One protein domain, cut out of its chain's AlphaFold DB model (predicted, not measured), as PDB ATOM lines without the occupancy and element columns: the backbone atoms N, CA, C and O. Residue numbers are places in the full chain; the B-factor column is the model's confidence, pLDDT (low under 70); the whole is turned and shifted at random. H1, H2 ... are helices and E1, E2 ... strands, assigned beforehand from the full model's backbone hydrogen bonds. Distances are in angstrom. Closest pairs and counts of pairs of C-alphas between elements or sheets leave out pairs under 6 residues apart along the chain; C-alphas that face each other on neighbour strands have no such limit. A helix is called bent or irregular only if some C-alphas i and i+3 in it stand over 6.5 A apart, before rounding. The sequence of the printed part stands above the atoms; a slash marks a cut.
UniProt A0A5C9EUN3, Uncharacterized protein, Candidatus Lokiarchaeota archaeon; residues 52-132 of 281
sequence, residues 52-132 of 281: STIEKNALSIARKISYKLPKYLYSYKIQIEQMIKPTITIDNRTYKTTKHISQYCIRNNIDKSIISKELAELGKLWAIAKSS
ATOM      1  N   SER A  52     200.607 158.868 142.636       56.72
ATOM      2  CA  SER A  52     200.528 157.516 142.059       56.72
ATOM      3  C   SER A  52     199.983 156.439 143.013       56.72
ATOM      4  O   SER A  52     199.204 155.573 142.609       56.72
ATOM      5  N   THR A  53     200.350 156.472 144.300       59.31
ATOM      6  CA  THR A  53     199.870 155.485 145.289       59.31
ATOM      7  C   THR A  53     198.449 155.800 145.758       59.31
ATOM      8  O   THR A  53     197.634 154.882 145.903       59.31
ATOM      9  N   ILE A  54     198.114 157.084 145.942       64.88
ATOM     10  CA  ILE A  54     196.741 157.512 146.247       64.88
ATOM     11  C   ILE A  54     195.829 157.191 145.064       64.88
ATOM     12  O   ILE A  54     194.750 156.648 145.276       64.88
ATOM     13  N   GLU A  55     196.275 157.434 143.833       68.50
ATOM     14  CA  GLU A  55     195.563 157.100 142.601       68.50
ATOM     15  C   GLU A  55     195.364 155.595 142.454       68.50
ATOM     16  O   GLU A  55     194.251 155.166 142.169       68.50
ATOM     17  N   LYS A  56     196.381 154.767 142.725       75.44
ATOM     18  CA  LYS A  56     196.249 153.300 142.682       75.44
ATOM     19  C   LYS A  56     195.231 152.782 143.703       75.44
ATOM     20  O   LYS A  56     194.397 151.933 143.373       75.44
ATOM     21  N   ASN A  57     195.264 153.304 144.931       76.25
ATOM     22  CA  ASN A  57     194.297 152.947 145.972       76.25
ATOM     23  C   ASN A  57     192.890 153.456 145.633       76.25
ATOM     24  O   ASN A  57     191.918 152.705 145.730       76.25
ATOM     25  N   ALA A  58     192.782 154.698 145.159       82.88
ATOM     26  CA  ALA A  58     191.528 155.285 144.709       82.88
ATOM     27  C   ALA A  58     190.942 154.518 143.515       82.88
ATOM     28  O   ALA A  58     189.737 154.292 143.484       82.88
ATOM     29  N   LEU A  59     191.774 154.037 142.586       86.12
ATOM     30  CA  LEU A  59     191.365 153.218 141.446       86.12
ATOM     31  C   LEU A  59     190.822 151.858 141.896       86.12
ATOM     32  O   LEU A  59     189.796 151.407 141.387       86.12
ATOM     33  N   SER A  60     191.461 151.214 142.879       86.31
ATOM     34  CA  SER A  60     190.944 149.977 143.481       86.31
ATOM     35  C   SER A  60     189.556 150.187 144.100       86.31
ATOM     36  O   SER A  60     188.643 149.393 143.868       86.31
ATOM     37  N   ILE A  61     189.362 151.285 144.836       89.56
ATOM     38  CA  ILE A  61     188.069 151.612 145.452       89.56
ATOM     39  C   ILE A  61     187.029 151.979 144.383       89.56
ATOM     40  O   ILE A  61     185.900 151.490 144.434       89.56
ATOM     41  N   ALA A  62     187.406 152.764 143.372       90.06
ATOM     42  CA  ALA A  62     186.537 153.116 142.252       90.06
ATOM     43  C   ALA A  62     186.039 151.868 141.505       90.06
ATOM     44  O   ALA A  62     184.855 151.793 141.187       90.06
ATOM     45  N   ARG A  63     186.893 150.847 141.323       91.38
ATOM     46  CA  ARG A  63     186.511 149.546 140.735       91.38
ATOM     47  C   ARG A  63     185.498 148.785 141.585       91.38
ATOM     48  O   ARG A  63     184.564 148.194 141.048       91.38
ATOM     49  N   LYS A  64     185.634 148.822 142.914       92.94
ATOM     50  CA  LYS A  64     184.636 148.228 143.820       92.94
ATOM     51  C   LYS A  64     183.287 148.936 143.701       92.94
ATOM     52  O   LYS A  64     182.254 148.273 143.656       92.94
ATOM     53  N   ILE A  65     183.291 150.268 143.605       92.56
ATOM     54  CA  ILE A  65     182.062 151.048 143.404       92.56
ATOM     55  C   ILE A  65     181.451 150.744 142.036       92.56
ATOM     56  O   ILE A  65     180.250 150.507 141.971       92.56
ATOM     57  N   SER A  66     182.241 150.700 140.958       92.38
ATOM     58  CA  SER A  66     181.724 150.402 139.616       92.38
ATOM     59  C   SER A  66     181.149 148.990 139.520       92.38
ATOM     60  O   SER A  66     180.151 148.794 138.843       92.38
ATOM     61  N   TYR A  67     181.727 148.020 140.232       93.50
ATOM     62  CA  TYR A  67     181.170 146.670 140.323       93.50
ATOM     63  C   TYR A  67     179.816 146.649 141.050       93.50
ATOM     64  O   TYR A  67     178.885 145.983 140.611       93.50
ATOM     65  N   LYS A  68     179.683 147.421 142.136       93.75
ATOM     66  CA  LYS A  68     178.432 147.554 142.905       93.75
ATOM     67  C   LYS A  68     177.376 148.416 142.200       93.75
ATOM     68  O   LYS A  68     176.188 148.248 142.452       93.75
ATOM     69  N   LEU A  69     177.795 149.331 141.323       92.75
ATOM     70  CA  LEU A  69     176.945 150.250 140.560       92.75
ATOM     71  C   LEU A  69     177.281 150.224 139.053       92.75
ATOM     72  O   LEU A  69     177.688 151.247 138.494       92.75
ATOM     73  N   PRO A  70     177.076 149.097 138.351       88.44
ATOM     74  CA  PRO A  70     177.563 148.918 136.977       88.44
ATOM     75  C   PRO A  70     176.952 149.910 135.979       88.44
ATOM     76  O   PRO A  70     177.614 150.342 135.038       88.44
ATOM     77  N   LYS A  71     175.705 150.337 136.207       93.00
ATOM     78  CA  LYS A  71     175.008 151.295 135.335       93.00
ATOM     79  C   LYS A  71     175.473 152.745 135.517       93.00
ATOM     80  O   LYS A  71     175.297 153.538 134.602       93.00
ATOM     81  N   TYR A  72     176.100 153.092 136.646       92.94
ATOM     82  CA  TYR A  72     176.461 154.479 136.964       92.94
ATOM     83  C   TYR A  72     177.416 155.090 135.930       92.94
ATOM     84  O   TYR A  72     177.162 156.185 135.432       92.94
ATOM     85  N   LEU A  73     178.486 154.367 135.577       89.75
ATOM     86  CA  LEU A  73     179.472 154.844 134.604       89.75
ATOM     87  C   LEU A  73     178.836 155.082 133.230       89.75
ATOM     88  O   LEU A  73     179.054 156.119 132.606       89.75
ATOM     89  N   TYR A  74     177.993 154.141 132.799       90.19
ATOM     90  CA  TYR A  74     177.306 154.192 131.513       90.19
ATOM     91  C   TYR A  74     176.282 155.332 131.446       90.19
ATOM     92  O   TYR A  74     176.306 156.122 130.505       90.19
ATOM     93  N   SER A  75     175.431 155.474 132.470       90.31
ATOM     94  CA  SER A  75     174.378 156.497 132.521       90.31
ATOM     95  C   SER A  75     174.912 157.927 132.434       90.31
ATOM     96  O   SER A  75     174.218 158.795 131.916       90.31
ATOM     97  N   TYR A  76     176.131 158.170 132.920       90.38
ATOM     98  CA  TYR A  76     176.758 159.495 132.909       90.38
ATOM     99  C   TYR A  76     177.916 159.630 131.915       90.38
ATOM    100  O   TYR A  76     178.568 160.671 131.905       90.38
ATOM    101  N   LYS A  77     178.177 158.608 131.085       89.75
ATOM    102  CA  LYS A  77     179.288 158.575 130.111       89.75
ATOM    103  C   LYS A  77     180.646 158.941 130.732       89.75
ATOM    104  O   LYS A  77     181.443 159.657 130.133       89.75
ATOM    105  N   ILE A  78     180.896 158.457 131.945       88.06
ATOM    106  CA  ILE A  78     182.131 158.722 132.689       88.06
ATOM    107  C   ILE A  78     183.047 157.498 132.671       88.06
ATOM    108  O   ILE A  78     182.594 156.355 132.715       88.06
ATOM    109  N   GLN A  79     184.349 157.753 132.643       88.06
ATOM    110  CA  GLN A  79     185.390 156.742 132.792       88.06
ATOM    111  C   GLN A  79     185.758 156.549 134.268       88.06
ATOM    112  O   GLN A  79     185.552 157.428 135.112       88.06
ATOM    113  N   ILE A  80     186.325 155.391 134.604       86.94
ATOM    114  CA  ILE A  80     186.657 155.053 135.993       86.94
ATOM    115  C   ILE A  80     187.783 155.933 136.552       86.94
ATOM    116  O   ILE A  80     187.777 156.294 137.728       86.94
ATOM    117  N   GLU A  81     188.689 156.373 135.684       82.81
ATOM    118  CA  GLU A  81     189.777 157.312 135.956       82.81
ATOM    119  C   GLU A  81     189.251 158.697 136.348       82.81
ATOM    120  O   GLU A  81     189.948 159.487 136.978       82.81
ATOM    121  N   GLN A  82     188.002 159.021 136.010       81.31
ATOM    122  CA  GLN A  82     187.377 160.255 136.476       81.31
ATOM    123  C   GLN A  82     186.848 160.098 137.910       81.31
ATOM    124  O   GLN A  82     186.849 161.068 138.662       81.31
ATOM    125  N   MET A  83     186.469 158.887 138.342       82.88
ATOM    126  CA  MET A  83     185.950 158.639 139.698       82.88
ATOM    127  C   MET A  83     187.006 158.745 140.801       82.88
ATOM    128  O   MET A  83     186.650 158.951 141.961       82.88
ATOM    129  N   ILE A  84     188.290 158.601 140.469       80.75
ATOM    130  CA  ILE A  84     189.373 158.735 141.457       80.75
ATOM    131  C   ILE A  84     189.607 160.202 141.850       80.75
ATOM    132  O   ILE A  84     190.254 160.475 142.861       80.75
ATOM    133  N   LYS A  85     189.053 161.148 141.078       80.06
ATOM    134  CA  LYS A  85     189.155 162.586 141.327       80.06
ATOM    135  C   LYS A  85     188.105 163.033 142.353       80.06
ATOM    136  O   LYS A  85     186.981 162.522 142.345       80.06
ATOM    137  N   PRO A  86     188.407 164.040 143.195       76.50
ATOM    138  CA  PRO A  86     187.454 164.572 144.177       76.50
ATOM    139  C   PRO A  86     186.223 165.223 143.529       76.50
ATOM    140  O   PRO A  86     185.160 165.334 144.154       76.50
ATOM    141  N   THR A  87     186.362 165.638 142.271       83.00
ATOM    142  CA  THR A  87     185.286 166.170 141.443       83.00
ATOM    143  C   THR A  87     185.278 165.525 140.065       83.00
ATOM    144  O   THR A  87     186.337 165.288 139.487       83.00
ATOM    145  N   ILE A  88     184.082 165.332 139.520       85.88
ATOM    146  CA  ILE A  88     183.848 164.906 138.137       85.88
ATOM    147  C   ILE A  88     183.126 166.005 137.369       85.88
ATOM    148  O   ILE A  88     182.322 166.739 137.945       85.88
ATOM    149  N   THR A  89     183.393 166.087 136.071       86.25
ATOM    150  CA  THR A  89     182.683 166.984 135.158       86.25
ATOM    151  C   THR A  89     181.767 166.150 134.274       86.25
ATOM    152  O   THR A  89     182.239 165.239 133.600       86.25
ATOM    153  N   ILE A  90     180.470 166.450 134.306       86.81
ATOM    154  CA  ILE A  90     179.425 165.817 133.489       86.81
ATOM    155  C   ILE A  90     178.630 166.955 132.849       86.81
ATOM    156  O   ILE A  90     178.196 167.859 133.565       86.81
ATOM    157  N   ASP A  91     178.472 166.938 131.524       86.88
ATOM    158  CA  ASP A  91     177.735 167.956 130.757       86.88
ATOM    159  C   ASP A  91     178.142 169.402 131.116       86.88
ATOM    160  O   ASP A  91     177.306 170.252 131.426       86.88
ATOM    161  N   ASN A  92     179.454 169.671 131.149       84.50
ATOM    162  CA  ASN A  92     180.058 170.960 131.535       84.50
ATOM    163  C   ASN A  92     179.742 171.446 132.963       84.50
ATOM    164  O   ASN A  92     179.997 172.602 133.299       84.50
ATOM    165  N   ARG A  93     179.230 170.574 133.836       83.38
ATOM    166  CA  ARG A  93     178.988 170.873 135.253       83.38
ATOM    167  C   ARG A  93     179.896 170.033 136.137       83.38
ATOM    168  O   ARG A  93     180.020 168.824 135.955       83.38
ATOM    169  N   THR A  94     180.514 170.673 137.125       86.81
ATOM    170  CA  THR A  94     181.417 170.010 138.071       86.81
ATOM    171  C   THR A  94     180.678 169.619 139.343       86.81
ATOM    172  O   THR A  94     180.062 170.448 140.013       86.81
ATOM    173  N   TYR A  95     180.783 168.348 139.716       86.31
ATOM    174  CA  TYR A  95     180.154 167.788 140.906       86.31
ATOM    175  C   TYR A  95     181.201 167.176 141.826       86.31
ATOM    176  O   TYR A  95     182.172 166.580 141.369       86.31
ATOM    177  N   LYS A  96     180.973 167.246 143.143       86.38
ATOM    178  CA  LYS A  96     181.724 166.420 144.099       86.38
ATOM    179  C   LYS A  96     181.406 164.952 143.834       86.38
ATOM    180  O   LYS A  96     180.241 164.561 143.931       86.38
ATOM    181  N   THR A  97     182.425 164.146 143.565       88.00
ATOM    182  CA  THR A  97     182.271 162.766 143.085       88.00
ATOM    183  C   THR A  97     181.442 161.906 144.040       88.00
ATOM    184  O   THR A  97     180.441 161.318 143.634       88.00
ATOM    185  N   THR A  98     181.759 161.907 145.342       88.62
ATOM    186  CA  THR A  98     181.003 161.141 146.357       88.62
ATOM    187  C   THR A  98     179.552 161.590 146.500       88.62
ATOM    188  O   THR A  98     178.660 160.760 146.703       88.62
ATOM    189  N   LYS A  99     179.292 162.898 146.378       90.38
ATOM    190  CA  LYS A  99     177.935 163.460 146.429       90.38
ATOM    191  C   LYS A  99     177.132 163.021 145.210       90.38
ATOM    192  O   LYS A  99     175.986 162.614 145.372       90.38
ATOM    193  N   HIS A 100     177.739 163.067 144.029       93.81
ATOM    194  CA  HIS A 100     177.084 162.670 142.790       93.81
ATOM    195  C   HIS A 100     176.717 161.180 142.791       93.81
ATOM    196  O   HIS A 100     175.564 160.839 142.540       93.81
ATOM    197  N   ILE A 101     177.645 160.301 143.194       93.25
ATOM    198  CA  ILE A 101     177.372 158.860 143.337       93.25
ATOM    199  C   ILE A 101     176.245 158.618 144.357       93.25
ATOM    200  O   ILE A 101     175.317 157.858 144.096       93.25
ATOM    201  N   SER A 102     176.272 159.316 145.499       92.38
ATOM    202  CA  SER A 102     175.205 159.206 146.507       92.38
ATOM    203  C   SER A 102     173.839 159.639 145.960       92.38
ATOM    204  O   SER A 102     172.830 159.006 146.252       92.38
ATOM    205  N   GLN A 103     173.797 160.717 145.172       93.75
ATOM    206  CA  GLN A 103     172.568 161.207 144.543       93.75
ATOM    207  C   GLN A 103     172.050 160.251 143.471       93.75
ATOM    208  O   GLN A 103     170.839 160.099 143.335       93.75
ATOM    209  N   TYR A 104     172.942 159.580 142.739       94.69
ATOM    210  CA  TYR A 104     172.553 158.525 141.813       94.69
ATOM    211  C   TYR A 104     171.844 157.372 142.533       94.69
ATOM    212  O   TYR A 104     170.787 156.950 142.068       94.69
ATOM    213  N   CYS A 105     172.360 156.913 143.681       94.44
ATOM    214  CA  CYS A 105     171.691 155.878 144.477       94.44
ATOM    215  C   CYS A 105     170.270 156.301 144.876       94.44
ATOM    216  O   CYS A 105     169.335 155.538 144.668       94.44
ATOM    217  N   ILE A 106     170.100 157.539 145.357       93.69
ATOM    218  CA  ILE A 106     168.787 158.084 145.740       93.69
ATOM    219  C   ILE A 106     167.831 158.111 144.540       93.69
ATOM    220  O   ILE A 106     166.715 157.618 144.634       93.69
ATOM    221  N   ARG A 107     168.270 158.646 143.393       93.75
ATOM    222  CA  ARG A 107     167.435 158.766 142.182       93.75
ATOM    223  C   ARG A 107     166.985 157.423 141.609       93.75
ATOM    224  O   ARG A 107     165.972 157.377 140.925       93.75
ATOM    225  N   ASN A 108     167.747 156.361 141.860       94.25
ATOM    226  CA  ASN A 108     167.482 155.024 141.332       94.25
ATOM    227  C   ASN A 108     166.978 154.049 142.406       94.25
ATOM    228  O   ASN A 108     166.953 152.849 142.150       94.25
ATOM    229  N   ASN A 109     166.598 154.536 143.595       93.69
ATOM    230  CA  ASN A 109     166.139 153.711 144.718       93.69
ATOM    231  C   ASN A 109     167.113 152.569 145.090       93.69
ATOM    232  O   ASN A 109     166.697 151.458 145.410       93.69
ATOM    233  N   ILE A 110     168.422 152.835 145.038       93.12
ATOM    234  CA  ILE A 110     169.479 151.889 145.429       93.12
ATOM    235  C   ILE A 110     169.885 152.171 146.876       93.12
ATOM    236  O   ILE A 110     170.190 153.316 147.221       93.12
ATOM    237  N   ASP A 111     169.968 151.126 147.705       92.31
ATOM    238  CA  ASP A 111     170.474 151.257 149.071       92.31
ATOM    239  C   ASP A 111     171.932 151.754 149.072       92.31
ATOM    240  O   ASP A 111     172.865 151.096 148.603       92.31
ATOM    241  N   LYS A 112     172.133 152.952 149.630       89.88
ATOM    242  CA  LYS A 112     173.443 153.596 149.741       89.88
ATOM    243  C   LYS A 112     174.396 152.818 150.656       89.88
ATOM    244  O   LYS A 112     175.614 152.965 150.510       89.88
ATOM    245  N   SER A 113     173.879 152.010 151.586       90.00
ATOM    246  CA  SER A 113     174.693 151.225 152.521       90.00
ATOM    247  C   SER A 113     175.716 150.346 151.782       90.00
ATOM    248  O   SER A 113     176.869 150.265 152.215       90.00
ATOM    249  N   ILE A 114     175.345 149.853 150.592       90.81
ATOM    250  CA  ILE A 114     176.133 148.979 149.713       90.81
ATOM    251  C   ILE A 114     177.498 149.581 149.358       90.81
ATOM    252  O   ILE A 114     178.478 148.846 149.240       90.81
ATOM    253  N   ILE A 115     177.585 150.905 149.200       93.31
ATOM    254  CA  ILE A 115     178.811 151.622 148.796       93.31
ATOM    255  C   ILE A 115     179.321 152.605 149.858       93.31
ATOM    256  O   ILE A 115     180.273 153.350 149.626       93.31
ATOM    257  N   SER A 116     178.646 152.679 151.007       90.69
ATOM    258  CA  SER A 116     178.891 153.701 152.030       90.69
ATOM    259  C   SER A 116     180.331 153.673 152.551       90.69
ATOM    260  O   SER A 116     180.955 154.728 152.701       90.69
ATOM    261  N   LYS A 117     180.878 152.469 152.749       92.38
ATOM    262  CA  LYS A 117     182.259 152.239 153.176       92.38
ATOM    263  C   LYS A 117     183.259 152.732 152.131       92.38
ATOM    264  O   LYS A 117     184.154 153.502 152.468       92.38
ATOM    265  N   GLU A 118     183.080 152.355 150.867       93.12
ATOM    266  CA  GLU A 118     183.960 152.762 149.767       93.12
ATOM    267  C   GLU A 118     183.939 154.279 149.537       93.12
ATOM    268  O   GLU A 118     184.986 154.896 149.331       93.12
ATOM    269  N   LEU A 119     182.764 154.914 149.624       91.12
ATOM    270  CA  LEU A 119     182.650 156.371 149.524       91.12
ATOM    271  C   LEU A 119     183.361 157.087 150.680       91.12
ATOM    272  O   LEU A 119     183.979 158.131 150.464       91.12
ATOM    273  N   ALA A 120     183.286 156.537 151.895       86.44
ATOM    274  CA  ALA A 120     184.014 157.066 153.043       86.44
ATOM    275  C   ALA A 120     185.535 156.896 152.879       86.44
ATOM    276  O   ALA A 120     186.285 157.815 153.201       86.44
ATOM    277  N   GLU A 121     185.995 155.761 152.342       84.31
ATOM    278  CA  GLU A 121     187.412 155.516 152.040       84.31
ATOM    279  C   GLU A 121     187.954 156.484 150.973       84.31
ATOM    280  O   GLU A 121     188.995 157.102 151.200       84.31
ATOM    281  N   LEU A 122     187.227 156.716 149.870       83.56
ATOM    282  CA  LEU A 122     187.589 157.750 148.883       83.56
ATOM    283  C   LEU A 122     187.639 159.147 149.509       83.56
ATOM    284  O   LEU A 122     188.588 159.899 149.289       83.56
ATOM    285  N   GLY A 123     186.645 159.482 150.337       77.56
ATOM    286  CA  GLY A 123     186.611 160.750 151.064       77.56
ATOM    287  C   GLY A 123     187.829 160.947 151.969       77.56
ATOM    288  O   GLY A 123     188.389 162.041 151.995       77.56
ATOM    289  N   LYS A 124     188.280 159.888 152.659       78.06
ATOM    290  CA  LYS A 124     189.510 159.907 153.467       78.06
ATOM    291  C   LYS A 124     190.750 160.124 152.604       78.06
ATOM    292  O   LYS A 124     191.563 160.969 152.959       78.06
ATOM    293  N   LEU A 125     190.878 159.431 151.469       74.00
ATOM    294  CA  LEU A 125     192.012 159.612 150.550       74.00
ATOM    295  C   LEU A 125     192.104 161.051 150.029       74.00
ATOM    296  O   LEU A 125     193.180 161.645 150.038       74.00
ATOM    297  N   TRP A 126     190.977 161.652 149.644       73.44
ATOM    298  CA  TRP A 126     190.961 163.049 149.205       73.44
ATOM    299  C   TRP A 126     191.168 164.036 150.348       73.44
ATOM    300  O   TRP A 126     191.773 165.082 150.139       73.44
ATOM    301  N   ALA A 127     190.676 163.737 151.554       65.31
ATOM    302  CA  ALA A 127     190.942 164.555 152.731       65.31
ATOM    303  C   ALA A 127     192.437 164.554 153.066       65.31
ATOM    304  O   ALA A 127     192.989 165.623 153.301       65.31
ATOM    305  N   ILE A 128     193.097 163.393 152.990       60.16
ATOM    306  CA  ILE A 128     194.553 163.267 153.113       60.16
ATOM    307  C   ILE A 128     195.227 164.147 152.054       60.16
ATOM    308  O   ILE A 128     195.942 165.067 152.432       60.16
ATOM    309  N   ALA A 129     194.887 163.972 150.771       59.44
ATOM    310  CA  ALA A 129     195.451 164.759 149.669       59.44
ATOM    311  C   ALA A 129     195.187 166.280 149.772       59.44
ATOM    312  O   ALA A 129     195.995 167.089 149.325       59.44
ATOM    313  N   LYS A 130     194.056 166.698 150.362       51.78
ATOM    314  CA  LYS A 130     193.680 168.115 150.529       51.78
ATOM    315  C   LYS A 130     194.291 168.751 151.780       51.78
ATOM    316  O   LYS A 130     194.607 169.936 151.773       51.78
ATOM    317  N   SER A 131     194.419 167.984 152.861       42.28
ATOM    318  CA  SER A 131     195.061 168.412 154.112       42.28
ATOM    319  C   SER A 131     196.583 168.477 153.996       42.28
ATOM    320  O   SER A 131     197.248 169.102 154.819       42.28
ATOM    321  N   SER A 132     197.146 167.868 152.953       43.56
ATOM    322  CA  SER A 132     198.576 167.688 152.810       43.56
ATOM    323  C   SER A 132     199.292 168.839 152.103       43.56
ATOM    324  O   SER A 132     199.988 168.626 151.119       43.56
TER     325      SER A 132
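AT A GLANCE: This is residues 52 to 132 of the 281 residues of an uncharacterized protein of Candidatus Lokiarchaeota archaeon (UniProt A0A5C9EUN3). Look first for a small hairpin, E1 and E2, which joins directly onto the start of H4; H5 then folds back from beyond H4's far end and runs side by side with the other long helix, H1. Short H3 packs on H1, and H2 lies crosswise to H1 near its last residues. You have 81 printed residues, in the order H1 H2 H3 E1 E2 H4 H5, mostly helix, with an antiparallel sheet of order E1 - E2. The whole is compact, radius of gyration of the C-alphas 12.0 A, spanning 35 by 29 by 18 A.

IN THESE COORDINATES: Find C-alpha 87 at (185.286, 166.170, 141.443), where E1, residues 87 to 90, begins; E2 is residues 93 to 96. H4, residues 97 to 107, follows for 15.4 A. H5, residues 113 to 131, runs 26.7 A to C-alpha 131 at (195.061, 168.412, 154.112); it is irregular, C-alphas 114 and 117 being 7.8 A apart. H1, residues 52 to 68, runs 24.3 A from C-alpha 52 at (200.528, 157.516, 142.059). H2, residues 70 to 75, is only just irregular, C-alphas 70 and 73 being 6.7 A apart; H3 is residues 80 to 83.

HOW THE PARTS SIT: In the hairpin E1 and E2, N 88 and O 95 are within hydrogen-bond range at 2.9 A. H4 and H5, a helical hairpin, only just touch, with 3 pairs of C-alphas within 8 A, the closest Thr 98 and Leu 119 at 6.0 A. H5 touches H1, closest C-alphas Glu 118 and Ile 61 at 6.1 A, at a shallow tilt of 18 degrees, opposite ways. H3 touches H1 at residues 59 to 66 alone, closest C-alphas Met 83 and Ala 62 at 6.1 A. H2 is close to H1 but not clearly touching, closest C-alphas Leu 73 and Ser 66 at 7.1 A. Each O i to N i+4 pair is within hydrogen-bond range in H1 and H4, against 13 of 15 in H5 and 1 of 2 in H2; H3 is too short for such a pair.

THE WHOLE: The C-alphas farthest apart, Asn 109 and Ser 132, are 36.2 A apart. The printed part has no cut, and its links between named elements are tight. Confidence is under 70 at residues 52 to 55 and 127 to 132.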